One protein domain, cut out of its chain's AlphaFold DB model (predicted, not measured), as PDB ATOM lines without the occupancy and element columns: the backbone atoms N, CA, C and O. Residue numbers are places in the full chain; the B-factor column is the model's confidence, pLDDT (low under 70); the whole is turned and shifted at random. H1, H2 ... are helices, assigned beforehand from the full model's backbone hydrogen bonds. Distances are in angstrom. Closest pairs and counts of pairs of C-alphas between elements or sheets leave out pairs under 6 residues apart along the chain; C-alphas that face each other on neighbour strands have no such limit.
ATOM      1  N   GLN A  31     110.148 118.011  72.213       94.69
ATOM      2  CA  GLN A  31     110.301 118.564  70.870       94.69
ATOM      3  C   GLN A  31     109.447 119.826  70.687       94.69
ATOM      4  O   GLN A  31     109.939 120.832  70.187       94.69
ATOM      5  N   ALA A  32     108.190 119.821  71.132       96.38
ATOM      6  CA  ALA A  32     107.285 120.968  71.040       96.38
ATOM      7  C   ALA A  32     107.747 122.179  71.873       96.38
ATOM      8  O   ALA A  32     107.434 123.330  71.523       96.38
ATOM      9  N   ALA A  33     108.459 121.930  72.976       95.62
ATOM     10  CA  ALA A  33     108.979 122.958  73.866       95.62
ATOM     11  C   ALA A  33     110.284 123.570  73.339       95.62
ATOM     12  O   ALA A  33     110.390 124.797  73.247       95.62
ATOM     13  N   ASN A  34     111.247 122.725  72.965       94.06
ATOM     14  CA  ASN A  34     112.655 123.118  72.906       94.06
ATOM     15  C   ASN A  34     113.336 122.896  71.548       94.06
ATOM     16  O   ASN A  34     114.487 123.311  71.396       94.06
ATOM     17  N   ASP A  35     112.676 122.290  70.552       93.62
ATOM     18  CA  ASP A  35     113.345 122.008  69.276       93.62
ATOM     19  C   ASP A  35     113.749 123.317  68.552       93.62
ATOM     20  O   ASP A  35     112.933 124.238  68.408       93.62
ATOM     21  N   PRO A  36     115.018 123.459  68.122       91.81
ATOM     22  CA  PRO A  36     115.492 124.664  67.446       91.81
ATOM     23  C   PRO A  36     114.821 124.894  66.084       91.81
ATOM     24  O   PRO A  36     114.719 126.044  65.645       91.81
ATOM     25  N   ASP A  37     114.338 123.840  65.423       91.31
ATOM     26  CA  ASP A  37     113.618 123.922  64.159       91.31
ATOM     27  C   ASP A  37     112.129 124.238  64.429       91.31
ATOM     28  O   ASP A  37     111.399 123.428  65.015       91.31
ATOM     29  N   PRO A  38     111.625 125.424  64.030       92.88
ATOM     30  CA  PRO A  38     110.221 125.779  64.227       92.88
ATOM     31  C   PRO A  38     109.259 124.793  63.557       92.88
ATOM     32  O   PRO A  38     108.203 124.520  64.119       92.88
ATOM     33  N   LEU A  39     109.638 124.196  62.423       91.81
ATOM     34  CA  LEU A  39     108.776 123.250  61.718       91.81
ATOM     35  C   LEU A  39     108.611 121.940  62.506       91.81
ATOM     36  O   LEU A  39     107.531 121.353  62.519       91.81
ATOM     37  N   ARG A  40     109.659 121.506  63.222       92.31
ATOM     38  CA  ARG A  40     109.604 120.334  64.117       92.31
ATOM     39  C   ARG A  40     108.759 120.596  65.349       92.31
ATOM     40  O   ARG A  40     108.017 119.706  65.770       92.31
ATOM     41  N   ARG A  41     108.850 121.805  65.911       95.56
ATOM     42  CA  ARG A  41     108.004 122.224  67.038       95.56
ATOM     43  C   ARG A  41     106.533 122.210  66.660       95.56
ATOM     44  O   ARG A  41     105.724 121.671  67.409       95.56
ATOM     45  N   ASP A  42     106.196 122.783  65.510       94.69
ATOM     46  CA  ASP A  42     104.808 122.880  65.066       94.69
ATOM     47  C   ASP A  42     104.233 121.500  64.724       94.69
ATOM     48  O   ASP A  42     103.146 121.168  65.191       94.69
ATOM     49  N   MET A  43     105.010 120.623  64.077       94.12
ATOM     50  CA  MET A  43     104.613 119.226  63.871       94.12
ATOM     51  C   MET A  43     104.337 118.498  65.195       94.12
ATOM     52  O   MET A  43     103.302 117.847  65.337       94.12
ATOM     53  N   ALA A  44     105.225 118.631  66.187       94.69
ATOM     54  CA  ALA A  44     105.033 117.996  67.490       94.69
ATOM     55  C   ALA A  44     103.761 118.498  68.193       94.69
ATOM     56  O   ALA A  44     103.026 117.702  68.777       94.69
ATOM     57  N   ARG A  45     103.459 119.800  68.098       95.38
ATOM     58  CA  ARG A  45     102.224 120.389  68.639       95.38
ATOM     59  C   ARG A  45     100.982 119.868  67.927       95.38
ATOM     60  O   ARG A  45     100.023 119.491  68.600       95.38
ATOM     61  N   ASP A  46     101.005 119.805  66.599       92.94
ATOM     62  CA  ASP A  46      99.890 119.286  65.807       92.94
ATOM     63  C   ASP A  46      99.598 117.826  66.172       92.94
ATOM     64  O   ASP A  46      98.440 117.465  66.389       92.94
ATOM     65  N   VAL A  47     100.642 117.009  66.337       91.81
ATOM     66  CA  VAL A  47     100.514 115.606  66.751       91.81
ATOM     67  C   VAL A  47      99.986 115.475  68.180       91.81
ATOM     68  O   VAL A  47      99.038 114.730  68.420       91.81
ATOM     69  N   LEU A  48     100.551 116.215  69.139       92.44
ATOM     70  CA  LEU A  48     100.110 116.181  70.539       92.44
ATOM     71  C   LEU A  48      98.671 116.674  70.722       92.44
ATOM     72  O   LEU A  48      97.979 116.216  71.633       92.44
ATOM     73  N   SER A  49      98.226 117.605  69.876       92.69
ATOM     74  CA  SER A  49      96.859 118.131  69.888       92.69
ATOM     75  C   SER A  49      95.828 117.198  69.249       92.69
ATOM     76  O   SER A  49      94.635 117.456  69.379       92.69
ATOM     77  N   GLY A  50      96.269 116.143  68.552       87.81
ATOM     78  CA  GLY A  50      95.395 115.259  67.777       87.81
ATOM     79  C   GLY A  50      94.966 115.830  66.419       87.81
ATOM     80  O   GLY A  50      94.228 115.170  65.691       87.81
ATOM     81  N   ALA A  51      95.443 117.021  66.028       89.00
ATOM     82  CA  ALA A  51      95.134 117.615  64.725       89.00
ATOM     83  C   ALA A  51      95.602 116.728  63.560       89.00
ATOM     84  O   ALA A  51      94.930 116.645  62.528       89.00
ATOM     85  N   ILE A  52      96.736 116.046  63.742       87.62
ATOM     86  CA  ILE A  52      97.251 115.013  62.841       87.62
ATOM     87  C   ILE A  52      97.865 113.860  63.640       87.62
ATOM     88  O   ILE A  52      98.301 114.015  64.772       87.62
ATOM     89  N   THR A  53      97.968 112.692  63.020       85.75
ATOM     90  CA  THR A  53      98.777 111.565  63.512       85.75
ATOM     91  C   THR A  53     100.220 111.661  63.005       85.75
ATOM     92  O   THR A  53     100.474 112.284  61.972       85.75
ATOM     93  N   LEU A  54     101.166 110.960  63.645       84.62
ATOM     94  CA  LEU A  54     102.543 110.844  63.133       84.62
ATOM     95  C   LEU A  54     102.591 110.265  61.714       84.62
ATOM     96  O   LEU A  54     103.364 110.724  60.877       84.62
ATOM     97  N   GLN A  55     101.722 109.295  61.411       84.06
ATOM     98  CA  GLN A  55     101.615 108.738  60.064       84.06
ATOM     99  C   GLN A  55     101.164 109.796  59.049       84.06
ATOM    100  O   GLN A  55     101.692 109.849  57.941       84.06
ATOM    101  N   GLN A  56     100.201 110.651  59.402       86.12
ATOM    102  CA  GLN A  56      99.779 111.748  58.529       86.12
ATOM    103  C   GLN A  56     100.873 112.808  58.382       86.12
ATOM    104  O   GLN A  56     101.059 113.307  57.277       86.12
ATOM    105  N   ALA A  57     101.624 113.109  59.444       88.06
ATOM    106  CA  ALA A  57     102.774 114.003  59.368       88.06
ATOM    107  C   ALA A  57     103.841 113.461  58.398       88.06
ATOM    108  O   ALA A  57     104.281 114.185  57.510       88.06
ATOM    109  N   ALA A  58     104.177 112.171  58.484       85.12
ATOM    110  CA  ALA A  58     105.149 111.532  57.592       85.12
ATOM    111  C   ALA A  58     104.729 111.538  56.112       85.12
ATOM    112  O   ALA A  58     105.578 111.617  55.231       85.12
ATOM    113  N   ASN A  59     103.423 111.487  55.833       84.50
ATOM    114  CA  ASN A  59     102.876 111.530  54.472       84.50
ATOM    115  C   ASN A  59     102.442 112.942  54.032       84.50
ATOM    116  O   ASN A  59     101.824 113.099  52.979       84.50
ATOM    117  N   SER A  60     102.702 113.967  54.845       85.25
ATOM    118  CA  SER A  60     102.311 115.345  54.551       85.25
ATOM    119  C   SER A  60     103.285 115.991  53.573       85.25
ATOM    120  O   SER A  60     104.492 115.838  53.710       85.25
ATOM    121  N   ASN A  61     102.788 116.827  52.662       83.62
ATOM    122  CA  ASN A  61     103.660 117.677  51.842       83.62
ATOM    123  C   ASN A  61     104.395 118.747  52.669       83.62
ATOM    124  O   ASN A  61     105.408 119.267  52.223       83.62
ATOM    125  N   VAL A  62     103.881 119.099  53.853       86.19
ATOM    126  CA  VAL A  62     104.465 120.135  54.723       86.19
ATOM    127  C   VAL A  62     105.594 119.564  55.582       86.19
ATOM    128  O   VAL A  62     106.609 120.221  55.783       86.19
ATOM    129  N   TYR A  63     105.424 118.338  56.082       86.12
ATOM    130  CA  TYR A  63     106.362 117.711  57.018       86.12
ATOM    131  C   TYR A  63     107.167 116.561  56.396       86.12
ATOM    132  O   TYR A  63     108.179 116.155  56.959       86.12
ATOM    133  N   GLY A  64     106.768 116.043  55.235       83.31
ATOM    134  CA  GLY A  64     107.375 114.866  54.607       83.31
ATOM    135  C   GLY A  64     108.850 115.053  54.260       83.31
ATOM    136  O   GLY A  64     109.648 114.158  54.516       83.31
ATOM    137  N   GLU A  65     109.247 116.234  53.778       85.94
ATOM    138  CA  GLU A  65     110.665 116.546  53.528       85.94
ATOM    139  C   GLU A  65     111.502 116.510  54.814       85.94
ATOM    140  O   GLU A  65     112.667 116.114  54.795       85.94
ATOM    141  N   LEU A  66     110.903 116.867  55.954       86.00
ATOM    142  CA  LEU A  66     111.571 116.806  57.249       86.00
ATOM    143  C   LEU A  66     111.863 115.360  57.661       86.00
ATOM    144  O   LEU A  66     112.958 115.077  58.149       86.00
ATOM    145  N   PHE A  67     110.908 114.454  57.429       84.94
ATOM    146  CA  PHE A  67     111.090 113.021  57.659       84.94
ATOM    147  C   PHE A  67     112.077 112.399  56.670       84.94
ATOM    148  O   PHE A  67     112.917 111.616  57.096       84.94
ATOM    149  N   ALA A  68     112.013 112.768  55.388       86.19
ATOM    150  CA  ALA A  68     112.936 112.272  54.370       86.19
ATOM    151  C   ALA A  68     114.387 112.633  54.713       86.19
ATOM    152  O   ALA A  68     115.229 111.748  54.808       86.19
ATOM    153  N   ARG A  69     114.656 113.907  55.032       88.12
ATOM    154  CA  ARG A  69     115.995 114.358  55.437       88.12
ATOM    155  C   ARG A  69     116.510 113.622  56.674       88.12
ATOM    156  O   ARG A  69     117.650 113.181  56.690       88.12
ATOM    157  N   GLN A  70     115.675 113.474  57.704       86.44
ATOM    158  CA  GLN A  70     116.061 112.739  58.913       86.44
ATOM    159  C   GLN A  70     116.313 111.251  58.636       86.44
ATOM    160  O   GLN A  70     117.176 110.656  59.274       86.44
ATOM    161  N   ALA A  71     115.553 110.641  57.722       84.88
ATOM    162  CA  ALA A  71     115.745 109.249  57.334       84.88
ATOM    163  C   ALA A  71     117.068 109.055  56.585       84.88
ATOM    164  O   ALA A  71     117.785 108.104  56.887       84.88
ATOM    165  N   ASP A  72     117.411 109.974  55.679       90.69
ATOM    166  CA  ASP A  72     118.688 109.958  54.963       90.69
ATOM    167  C   ASP A  72     119.867 110.139  55.936       90.69
ATOM    168  O   ASP A  72     120.792 109.333  55.940       90.69
ATOM    169  N   GLU A  73     119.798 111.122  56.843       90.94
ATOM    170  CA  GLU A  73     120.827 111.342  57.873       90.94
ATOM    171  C   GLU A  73     121.010 110.119  58.787       90.94
ATOM    172  O   GLU A  73     122.134 109.760  59.148       90.94
ATOM    173  N   LEU A  74     119.907 109.461  59.157       87.56
ATOM    174  CA  LEU A  74     119.938 108.242  59.960       87.56
ATOM    175  C   LEU A  74     120.565 107.075  59.190       87.56
ATOM    176  O   LEU A  74     121.341 106.320  59.777       87.56
ATOM    177  N   ALA A  75     120.230 106.920  57.908       89.25
ATOM    178  CA  ALA A  75     120.786 105.877  57.053       89.25
ATOM    179  C   ALA A  75     122.297 106.067  56.870       89.25
ATOM    180  O   ALA A  75     123.058 105.134  57.120       89.25
ATOM    181  N   ASP A  76     122.735 107.286  56.553       94.25
ATOM    182  CA  ASP A  76     124.151 107.630  56.404       94.25
ATOM    183  C   ASP A  76     124.930 107.384  57.703       94.25
ATOM    184  O   ASP A  76     126.010 106.782  57.700       94.25
ATOM    185  N   TRP A  77     124.373 107.812  58.842       95.12
ATOM    186  CA  TRP A  77     124.968 107.541  60.147       95.12
ATOM    187  C   TRP A  77     125.065 106.037  60.407       95.12
ATOM    188  O   TRP A  77     126.134 105.559  60.785       95.12
ATOM    189  N   TRP A  78     123.997 105.278  60.162       90.75
ATOM    190  CA  TRP A  78     123.979 103.833  60.371       90.75
ATOM    191  C   TRP A  78     125.004 103.109  59.495       90.75
ATOM    192  O   TRP A  78     125.724 102.221  59.968       90.75
ATOM    193  N   ASP A  79     125.120 103.516  58.235       94.25
ATOM    194  CA  ASP A  79     126.074 102.976  57.273       94.25
ATOM    195  C   ASP A  79     127.525 103.308  57.627       94.25
ATOM    196  O   ASP A  79     128.420 102.508  57.351       94.25
ATOM    197  N   SER A  80     127.759 104.417  58.333       96.00
ATOM    198  CA  SER A  80     129.085 104.778  58.843       96.00
ATOM    199  C   SER A  80     129.567 103.916  60.020       96.00
ATOM    200  O   SER A  80     130.766 103.885  60.310       96.00
ATOM    201  N   LEU A  81     128.660 103.211  60.708       95.81
ATOM    202  CA  LEU A  81     128.995 102.400  61.880       95.81
ATOM    203  C   LEU A  81     129.639 101.066  61.501       95.81
ATOM    204  O   LEU A  81     129.199 100.369  60.584       95.81
ATOM    205  N   SER A  82     130.634 100.654  62.290       96.25
ATOM    206  CA  SER A  82     131.170  99.295  62.213       96.25
ATOM    207  C   SER A  82     130.146  98.268  62.711       96.25
ATOM    208  O   SER A  82     129.275  98.585  63.520       96.25
ATOM    209  N   GLU A  83     130.278  97.010  62.285       93.88
ATOM    210  CA  GLU A  83     129.427  95.908  62.767       93.88
ATOM    211  C   GLU A  83     129.453  95.800  64.301       93.88
ATOM    212  O   GLU A  83     128.410  95.729  64.943       93.88
ATOM    213  N   LYS A  84     130.640  95.945  64.903       95.06
ATOM    214  CA  LYS A  84     130.811  95.950  66.360       95.06
ATOM    215  C   LYS A  84     130.067  97.103  67.044       95.06
ATOM    216  O   LYS A  84     129.549  96.926  68.145       95.06
ATOM    217  N   ASP A  85     130.042  98.286  66.434       94.81
ATOM    218  CA  ASP A  85     129.321  99.432  66.994       94.81
ATOM    219  C   ASP A  85     127.809  99.253  66.885       94.81
ATOM    220  O   ASP A  85     127.095  99.600  67.825       94.81
ATOM    221  N   ARG A  86     127.326  98.661  65.787       93.50
ATOM    222  CA  ARG A  86     125.910  98.306  65.628       93.50
ATOM    223  C   ARG A  86     125.475  97.275  66.669       93.50
ATOM    224  O   ARG A  86     124.452  97.482  67.314       93.50
ATOM    225  N   ASP A  87     126.276  96.235  66.898       93.81
ATOM    226  CA  ASP A  87     125.996  95.216  67.921       93.81
ATOM    227  C   ASP A  87     125.956  95.816  69.331       93.81
ATOM    228  O   ASP A  87     125.073  95.496  70.130       93.81
ATOM    229  N   ARG A  88     126.888  96.727  69.636       95.06
ATOM    230  CA  ARG A  88     126.899  97.450  70.912       95.06
ATOM    231  C   ARG A  88     125.637  98.296  71.085       95.06
ATOM    232  O   ARG A  88     125.002  98.207  72.129       95.06
ATOM    233  N   LEU A  89     125.264  99.084  70.076       92.06
ATOM    234  CA  LEU A  89     124.054  99.912  70.119       92.06
ATOM    235  C   LEU A  89     122.785  99.066  70.242       92.06
ATOM    236  O   LEU A  89     121.852  99.463  70.931       92.06
ATOM    237  N   TYR A  90     122.752  97.890  69.614       89.19
ATOM    238  CA  TYR A  90     121.646  96.953  69.772       89.19
ATOM    239  C   TYR A  90     121.528  96.458  71.219       89.19
ATOM    240  O   TYR A  90     120.436  96.484  71.783       89.19
ATOM    241  N   ALA A  91     122.640  96.058  71.845       92.25
ATOM    242  CA  ALA A  91     122.645  95.650  73.250       92.25
ATOM    243  C   ALA A  91     122.202  96.794  74.180       92.25
ATOM    244  O   ALA A  91     121.344  96.590  75.034       92.25
ATOM    245  N   GLU A  92     122.718  98.008  73.965       91.62
ATOM    246  CA  GLU A  92     122.316  99.206  74.718       91.62
ATOM    247  C   GLU A  92     120.819  99.512  74.559       91.62
ATOM    248  O   GLU A  92     120.154  99.854  75.533       91.62
ATOM    249  N   ALA A  93     120.264  99.348  73.354       83.81
ATOM    250  CA  ALA A  93     118.841  99.555  73.104       83.81
ATOM    251  C   ALA A  93     117.960  98.522  73.825       83.81
ATOM    252  O   ALA A  93     116.916  98.887  74.360       83.81
ATOM    253  N   VAL A  94     118.372  97.249  73.861       85.44
ATOM    254  CA  VAL A  94     117.642  96.193  74.585       85.44
ATOM    255  C   VAL A  94     117.590  96.494  76.083       85.44
ATOM    256  O   VAL A  94     116.512  96.419  76.670       85.44
ATOM    257  N   GLU A  95     118.717  96.883  76.680       86.75
ATOM    258  CA  GLU A  95     118.783  97.264  78.098       86.75
ATOM    259  C   GLU A  95     117.930  98.509  78.384       86.75
ATOM    260  O   GLU A  95     117.110  98.505  79.296       86.75
ATOM    261  N   ALA A  96     118.026  99.549  77.548       82.31
ATOM    262  CA  ALA A  96     117.240 100.770  77.729       82.31
ATOM    263  C   ALA A  96     115.723 100.520  77.644       82.31
ATOM    264  O   ALA A  96     114.949 101.148  78.366       82.31
ATOM    265  N   ILE A  97     115.279  99.608  76.772       79.31
ATOM    266  CA  ILE A  97     113.865  99.215  76.690       79.31
ATOM    267  C   ILE A  97     113.447  98.437  77.945       79.31
ATOM    268  O   ILE A  97     112.372  98.699  78.482       79.31
ATOM    269  N   ALA A  98     114.292  97.534  78.447       81.94
ATOM    270  CA  ALA A  98     114.021  96.814  79.691       81.94
ATOM    271  C   ALA A  98     113.907  97.769  80.899       81.94
ATOM    272  O   ALA A  98     112.972  97.648  81.691       81.94
ATOM    273  N   ASP A  99     114.775  98.778  80.989       82.44
ATOM    274  CA  ASP A  99     114.726  99.809  82.036       82.44
ATOM    275  C   ASP A  99     113.422 100.625  81.995       82.44
ATOM    276  O   ASP A  99     112.849 100.977  83.037       82.44
ATOM    277  N   LEU A 100     112.924 100.934  80.792       75.88
ATOM    278  CA  LEU A 100     111.647 101.631  80.615       75.88
ATOM    279  C   LEU A 100     110.463 100.789  81.124       75.88
ATOM    280  O   LEU A 100     109.536 101.344  81.731       75.88
ATOM    281  N   ASP A 101     110.508  99.472  80.917       71.81
ATOM    282  CA  ASP A 101     109.505  98.522  81.412       71.81
ATOM    283  C   ASP A 101     109.521  98.411  82.942       71.81
ATOM    284  O   ASP A 101     108.463  98.396  83.580       71.81
ATOM    285  N   GLU A 102     110.705  98.373  83.557       71.12
ATOM    286  CA  GLU A 102     110.848  98.271  85.012       71.12
ATOM    287  C   GLU A 102     110.439  99.555  85.739       71.12
ATOM    288  O   GLU A 102     109.771  99.493  86.772       71.12
ATOM    289  N   THR A 103     110.754 100.722  85.172       60.84
ATOM    290  CA  THR A 103     110.404 102.034  85.752       60.84
ATOM    291  C   THR A 103     108.901 102.348  85.653       60.84
ATOM    292  O   THR A 103     108.403 103.268  86.304       60.84
ATOM    293  N   SER A 104     108.160 101.595  84.833       55.72
ATOM    294  CA  SER A 104     106.723 101.786  84.596       55.72
ATOM    295  C   SER A 104     105.809 100.872  85.434       55.72
ATOM    296  O   SER A 104     104.584 100.976  85.288       55.72
TER     297      SER A 104
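What this domain is: This is residues 31 to 104 of the 105 residues of an uncharacterized protein of Micromonosporaceae bacterium (UniProt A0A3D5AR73). An open bracket of helices: the long helices H4 and H5 meet near their ends in a corner at residues 81 to 82, and a small head of the short helices H1, H2 and H3 sits at the other end of H4, with an empty gap between this head and H5. The printed part has 74 residues with five named helices, H1 to H5 in chain order, and no named strand; its class is all helix. The whole is loose, with a radius of gyration of the C-alphas of 15.8 A and spans of 39 by 34 by 22 A.

How they stand to each other: H5, residues 83 to 103, is the longest helix and touches no helix. It is close to but not clearly touching H4, residues 64 to 80; their closest C-alphas, of Trp 78 and Arg 86, are 7.9 A apart. They run opposite ways at a steep tilt of 58 degrees. H3, residues 54 to 58, and H4 only just touch, with 3 pairs of C-alphas within 8 A, and only at the corner by their link, H4 with residues 64 to 67 alone; the closest C-alphas, of Ala 58 and Gly 64, are 5.0 A apart. H2, residues 38 to 48, only just touches H3, with 3 such pairs, the closest C-alphas being those of Val 47 and Leu 54 at 6.3 A. H1, residues 31 to 34, touches H2, closest at the C-alphas of Ala 32 and Arg 41, 4.3 A. H5 is apart from H1, H2 and H3. Every O i to N i+4 pair is within hydrogen-bond range in H2, H3, H4 and H5; H1 is too short for such a pair.

Where its parts are: H5 measures 30.5 A and ends at C-alpha 103 (110.404, 102.034, 85.752). H4 measures 24.3 A from C-alpha 64 (107.375, 114.866, 54.607). H2 measures 15.3 A, H3 6.2 A and H1 5.5 A, beginning at C-alpha 31 (110.301, 118.564, 70.870).

The domain as a whole: The two C-alphas farthest apart, of Ala 51 and Lys 84, are 41.8 A apart. The printed part has no cut, and its four links are tight. Residues 69 to 77 of H4 stand free, as do residues 90 to 104, of which 90 to 103 belong to H5. Mean pLDDT of the printed part is 88.4; residues 103 to 104 are under 70.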